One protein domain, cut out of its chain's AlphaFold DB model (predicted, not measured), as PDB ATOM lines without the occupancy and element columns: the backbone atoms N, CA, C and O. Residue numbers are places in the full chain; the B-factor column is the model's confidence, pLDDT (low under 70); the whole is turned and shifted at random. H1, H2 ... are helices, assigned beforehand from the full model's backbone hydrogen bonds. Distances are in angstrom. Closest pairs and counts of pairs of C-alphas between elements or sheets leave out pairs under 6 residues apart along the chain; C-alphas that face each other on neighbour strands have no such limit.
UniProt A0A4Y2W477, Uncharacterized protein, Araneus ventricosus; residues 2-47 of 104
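This is residues 2 to 47 of the 104 residues of an uncharacterized protein of Araneus ventricosus (UniProt A0A4Y2W477). One long helix, H1, runs along much of the domain's length; after it residues 28 to 33 fold back into a short helix, H2, which slants opposite ways to H1 with a single near contact. Residues 2 to 13, with no named element, loop round the end where H1 begins. The printed part has 46 residues with two named helices, H1 then H2, and no named strand; the class is all helix, though under half of the residues, 22, are in named elements. It is compact, with a radius of gyration of the C-alphas of 10.8 A, yet elongated, spanning 31 by 19 by 13 A.

H1, residues 14 to 27, measures 20.1 A from C-alpha 14 at (180.777, 148.254, 137.780) to C-alpha 27. H2, residues 34 to 41, measures 10.5 A and ends with C-alpha 41 at (172.422, 153.372, 147.100).

H1 and H2 are close but not clearly touching; their closest C-alphas, of Val 18 and His 40, are 7.1 A apart. They run opposite ways at a steep tilt of 50 degrees. In H1 and H2 every O i to N i+4 pair is within hydrogen-bond range.

The C-alphas farthest apart, of Asn 8 and Leu 29, are 31.3 A apart. The printed part has no cut, and H1 to H2 is a short link. Residues 2 to 9 and 44 to 47 have pLDDT under 70.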
ATOM      1  N   CYS A   2     191.238 147.169 142.988       52.19
ATOM      2  CA  CYS A   2     190.040 147.232 142.143       52.19
ATOM      3  C   CYS A   2     190.365 147.993 140.851       52.19
ATOM      4  O   CYS A   2     190.363 149.222 140.823       52.19
ATOM      5  N   VAL A   3     190.715 147.255 139.802       54.66
ATOM      6  CA  VAL A   3     190.869 147.788 138.448       54.66
ATOM      7  C   VAL A   3     189.492 148.205 137.927       54.66
ATOM      8  O   VAL A   3     188.514 147.507 138.157       54.66
ATOM      9  N   ASN A   4     189.416 149.357 137.255       59.75
ATOM     10  CA  ASN A   4     188.205 149.897 136.609       59.75
ATOM     11  C   ASN A   4     187.080 150.400 137.537       59.75
ATOM     12  O   ASN A   4     185.992 150.711 137.059       59.75
ATOM     13  N   PHE A   5     187.336 150.540 138.841       61.75
ATOM     14  CA  PHE A   5     186.350 151.093 139.777       61.75
ATOM     15  C   PHE A   5     186.230 152.630 139.691       61.75
ATOM     16  O   PHE A   5     185.133 153.172 139.761       61.75
ATOM     17  N   LEU A   6     187.345 153.345 139.502       60.28
ATOM     18  CA  LEU A   6     187.377 154.806 139.355       60.28
ATOM     19  C   LEU A   6     188.074 155.153 138.042       60.28
ATOM     20  O   LEU A   6     189.300 155.127 137.949       60.28
ATOM     21  N   GLY A   7     187.285 155.431 137.009       62.06
ATOM     22  CA  GLY A   7     187.787 155.778 135.686       62.06
ATOM     23  C   GLY A   7     186.840 156.716 134.952       62.06
ATOM     24  O   GLY A   7     185.671 156.860 135.301       62.06
ATOM     25  N   ASN A   8     187.342 157.346 133.890       67.75
ATOM     26  CA  ASN A   8     186.548 158.257 133.056       67.75
ATOM     27  C   ASN A   8     185.419 157.560 132.276       67.75
ATOM     28  O   ASN A   8     184.625 158.221 131.614       67.75
ATOM     29  N   LYS A   9     185.373 156.227 132.320       67.81
ATOM     30  CA  LYS A   9     184.304 155.404 131.767       67.81
ATOM     31  C   LYS A   9     183.842 154.422 132.834       67.81
ATOM     32  O   LYS A   9     184.671 153.712 133.407       67.81
ATOM     33  N   LYS A  10     182.535 154.383 133.074       72.56
ATOM     34  CA  LYS A  10     181.870 153.352 133.872       72.56
ATOM     35  C   LYS A  10     182.040 152.013 133.148       72.56
ATOM     36  O   LYS A  10     181.769 151.917 131.957       72.56
ATOM     37  N   SER A  11     182.561 151.011 133.851       77.38
ATOM     38  CA  SER A  11     182.677 149.645 133.328       77.38
ATOM     39  C   SER A  11     181.307 148.963 133.331       77.38
ATOM     40  O   SER A  11     180.510 149.210 134.237       77.38
ATOM     41  N   ASP A  12     181.051 148.076 132.369       80.38
ATOM     42  CA  ASP A  12     179.835 147.249 132.354       80.38
ATOM     43  C   ASP A  12     179.718 146.390 133.631       80.38
ATOM     44  O   ASP A  12     178.625 146.186 134.156       80.38
ATOM     45  N   ASP A  13     180.858 145.997 134.210       81.25
ATOM     46  CA  ASP A  13     180.953 145.187 135.430       81.25
ATOM     47  C   ASP A  13     180.976 146.028 136.723       81.25
ATOM     48  O   ASP A  13     181.266 145.523 137.809       81.25
ATOM     49  N   TYR A  14     180.674 147.329 136.644       78.31
ATOM     50  CA  TYR A  14     180.777 148.254 137.780       78.31
ATOM     51  C   TYR A  14     179.976 147.803 139.008       78.31
ATOM     52  O   TYR A  14     180.460 147.901 140.137       78.31
ATOM     53  N   VAL A  15     178.769 147.276 138.788       81.06
ATOM     54  CA  VAL A  15     177.910 146.754 139.860       81.06
ATOM     55  C   VAL A  15     178.584 145.577 140.561       81.06
ATOM     56  O   VAL A  15     178.673 145.577 141.787       81.06
ATOM     57  N   ALA A  16     179.145 144.635 139.797       84.19
ATOM     58  CA  ALA A  16     179.828 143.469 140.343       84.19
ATOM     59  C   ALA A  16     181.040 143.869 141.203       84.19
ATOM     60  O   ALA A  16     181.226 143.329 142.292       84.19
ATOM     61  N   TYR A  17     181.817 144.873 140.778       81.38
ATOM     62  CA  TYR A  17     182.942 145.378 141.576       81.38
ATOM     63  C   TYR A  17     182.503 146.023 142.895       81.38
ATOM     64  O   TYR A  17     183.183 145.873 143.915       81.38
ATOM     65  N   VAL A  18     181.377 146.745 142.902       79.25
ATOM     66  CA  VAL A  18     180.852 147.342 144.139       79.25
ATOM     67  C   VAL A  18     180.308 146.256 145.064       79.25
ATOM     68  O   VAL A  18     180.580 146.288 146.263       79.25
ATOM     69  N   GLU A  19     179.588 145.270 144.531       84.19
ATOM     70  CA  GLU A  19     179.094 144.130 145.309       84.19
ATOM     71  C   GLU A  19     180.236 143.313 145.928       84.19
ATOM     72  O   GLU A  19     180.166 142.958 147.109       84.19
ATOM     73  N   GLU A  20     181.318 143.075 145.183       85.94
ATOM     74  CA  GLU A  20     182.518 142.398 145.684       85.94
ATOM     75  C   GLU A  20     183.174 143.190 146.825       85.94
ATOM     76  O   GLU A  20     183.462 142.634 147.891       85.94
ATOM     77  N   LEU A  21     183.336 144.509 146.654       83.50
ATOM     78  CA  LEU A  21     183.856 145.399 147.694       83.50
ATOM     79  C   LEU A  21     183.001 145.323 148.969       83.50
ATOM     80  O   LEU A  21     183.528 145.187 150.074       83.50
ATOM     81  N   LEU A  22     181.677 145.374 148.829       83.25
ATOM     82  CA  LEU A  22     180.737 145.287 149.949       83.25
ATOM     83  C   LEU A  22     180.784 143.931 150.651       83.25
ATOM     84  O   LEU A  22     180.710 143.869 151.882       83.25
ATOM     85  N   SER A  23     180.920 142.852 149.882       85.31
ATOM     86  CA  SER A  23     181.101 141.502 150.414       85.31
ATOM     87  C   SER A  23     182.372 141.414 151.260       85.31
ATOM     88  O   SER A  23     182.332 140.904 152.382       85.31
ATOM     89  N   ALA A  24     183.470 142.021 150.799       83.31
ATOM     90  CA  ALA A  24     184.713 142.094 151.560       83.31
ATOM     91  C   ALA A  24     184.548 142.878 152.875       83.31
ATOM     92  O   ALA A  24     184.989 142.404 153.920       83.31
ATOM     93  N   TYR A  25     183.859 144.029 152.872       80.62
ATOM     94  CA  TYR A  25     183.566 144.785 154.105       80.62
ATOM     95  C   TYR A  25     182.769 143.959 155.123       80.62
ATOM     96  O   TYR A  25     183.112 143.945 156.308       80.62
ATOM     97  N   LYS A  26     181.743 143.230 154.659       83.12
ATOM     98  CA  LYS A  26     180.952 142.321 155.505       83.12
ATOM     99  C   LYS A  26     181.802 141.179 156.060       83.12
ATOM    100  O   LYS A  26     181.708 140.890 157.249       83.12
ATOM    101  N   ALA A  27     182.647 140.563 155.232       87.19
ATOM    102  CA  ALA A  27     183.546 139.485 155.649       87.19
ATOM    103  C   ALA A  27     184.582 139.955 156.683       87.19
ATOM    104  O   ALA A  27     184.928 139.209 157.596       87.19
ATOM    105  N   MET A  28     185.032 141.209 156.579       85.88
ATOM    106  CA  MET A  28     185.933 141.838 157.550       85.88
ATOM    107  C   MET A  28     185.220 142.324 158.824       85.88
ATOM    108  O   MET A  28     185.883 142.848 159.717       85.88
ATOM    109  N   LEU A  29     183.889 142.173 158.926       84.06
ATOM    110  CA  LEU A  29     183.054 142.706 160.016       84.06
ATOM    111  C   LEU A  29     183.237 144.220 160.236       84.06
ATOM    112  O   LEU A  29     182.986 144.743 161.323       84.06
ATOM    113  N   CYS A  30     183.675 144.936 159.199       78.56
ATOM    114  CA  CYS A  30     183.867 146.375 159.253       78.56
ATOM    115  C   CYS A  30     182.538 147.084 159.001       78.56
ATOM    116  O   CYS A  30     181.786 146.733 158.088       78.56
ATOM    117  N   SER A  31     182.271 148.140 159.769       76.38
ATOM    118  CA  SER A  31     181.197 149.068 159.434       76.38
ATOM    119  C   SER A  31     181.515 149.765 158.111       76.38
ATOM    120  O   SER A  31     182.641 150.193 157.850       76.38
ATOM    121  N   MET A  32     180.510 149.866 157.247       77.12
ATOM    122  CA  MET A  32     180.642 150.600 155.996       77.12
ATOM    123  C   MET A  32     180.700 152.096 156.293       77.12
ATOM    124  O   MET A  32     179.894 152.625 157.061       77.12
ATOM    125  N   SER A  33     181.640 152.799 155.662       76.06
ATOM    126  CA  SER A  33     181.644 154.255 155.728       76.06
ATOM    127  C   SER A  33     180.457 154.819 154.946       76.06
ATOM    128  O   SER A  33     179.917 154.186 154.032       76.06
ATOM    129  N   LEU A  34     180.067 156.047 155.274       73.88
ATOM    130  CA  LEU A  34     178.985 156.738 154.586       73.88
ATOM    131  C   LEU A  34     179.183 156.797 153.067       73.88
ATOM    132  O   LEU A  34     178.228 156.614 152.322       73.88
ATOM    133  N   LYS A  35     180.417 157.023 152.607       74.81
ATOM    134  CA  LYS A  35     180.733 157.074 151.175       74.81
ATOM    135  C   LYS A  35     180.404 155.756 150.476       74.81
ATOM    136  O   LYS A  35     179.890 155.774 149.365       74.81
ATOM    137  N   VAL A  36     180.638 154.623 151.140       77.94
ATOM    138  CA  VAL A  36     180.314 153.297 150.595       77.94
ATOM    139  C   VAL A  36     178.799 153.057 150.613       77.94
ATOM    140  O   VAL A  36     178.254 152.526 149.649       77.94
ATOM    141  N   HIS A  37     178.093 153.505 151.657       77.12
ATOM    142  CA  HIS A  37     176.623 153.484 151.672       77.12
ATOM    143  C   HIS A  37     176.012 154.344 150.559       77.12
ATOM    144  O   HIS A  37     175.085 153.906 149.885       77.12
ATOM    145  N   PHE A  38     176.542 155.550 150.354       74.25
ATOM    146  CA  PHE A  38     176.104 156.461 149.303       74.25
ATOM    147  C   PHE A  38     176.317 155.859 147.914       74.25
ATOM    148  O   PHE A  38     175.390 155.838 147.107       74.25
ATOM    149  N   LEU A  39     177.508 155.313 147.675       76.25
ATOM    150  CA  LEU A  39     177.863 154.626 146.442       76.25
ATOM    151  C   LEU A  39     176.900 153.473 146.130       76.25
ATOM    152  O   LEU A  39     176.356 153.420 145.035       76.25
ATOM    153  N   HIS A  40     176.654 152.592 147.105       76.31
ATOM    154  CA  HIS A  40     175.756 151.447 146.940       76.31
ATOM    155  C   HIS A  40     174.314 151.873 146.627       76.31
ATOM    156  O   HIS A  40     173.687 151.314 145.733       76.31
ATOM    157  N   SER A  41     173.792 152.888 147.322       74.12
ATOM    158  CA  SER A  41     172.422 153.372 147.100       74.12
ATOM    159  C   SER A  41     172.224 154.108 145.767       74.12
ATOM    160  O   SER A  41     171.082 154.321 145.375       74.12
ATOM    161  N   ASN A  42     173.299 154.514 145.080       71.38
ATOM    162  CA  ASN A  42     173.245 155.301 143.838       71.38
ATOM    163  C   ASN A  42     173.940 154.608 142.656       71.38
ATOM    164  O   ASN A  42     174.337 155.269 141.693       71.38
ATOM    165  N   LEU A  43     174.083 153.280 142.691       71.12
ATOM    166  CA  LEU A  43     174.700 152.519 141.596       71.12
ATOM    167  C   LEU A  43     173.979 152.721 140.255       71.12
ATOM    168  O   LEU A  43     174.631 152.911 139.219       71.12
ATOM    169  N   ASP A  44     172.647 152.784 140.299       68.44
ATOM    170  CA  ASP A  44     171.789 152.997 139.128       68.44
ATOM    171  C   ASP A  44     171.882 154.428 138.574       68.44
ATOM    172  O   ASP A  44     171.748 154.639 137.372       68.44
ATOM    173  N   PHE A  45     172.179 155.410 139.432       65.94
ATOM    174  CA  PHE A  45     172.283 156.833 139.073       65.94
ATOM    175  C   PHE A  45     173.721 157.305 138.825       65.94
ATOM    176  O   PHE A  45     173.950 158.479 138.535       65.94
ATOM    177  N   SER A  46     174.701 156.408 138.940       63.91
ATOM    178  CA  SER A  46     176.109 156.764 138.776       63.91
ATOM    179  C   SER A  46     176.401 157.186 137.328       63.91
ATOM    180  O   SER A  46     176.120 156.390 136.420       63.91
ATOM    181  N   PRO A  47     176.974 158.388 137.103       64.25
ATOM    182  CA  PRO A  47     177.231 158.920 135.770       64.25
ATOM    183  C   PRO A  47     178.239 158.063 134.998       64.25
ATOM    184  O   PRO A  47     179.101 157.403 135.576       64.25
TER     185      PRO A  47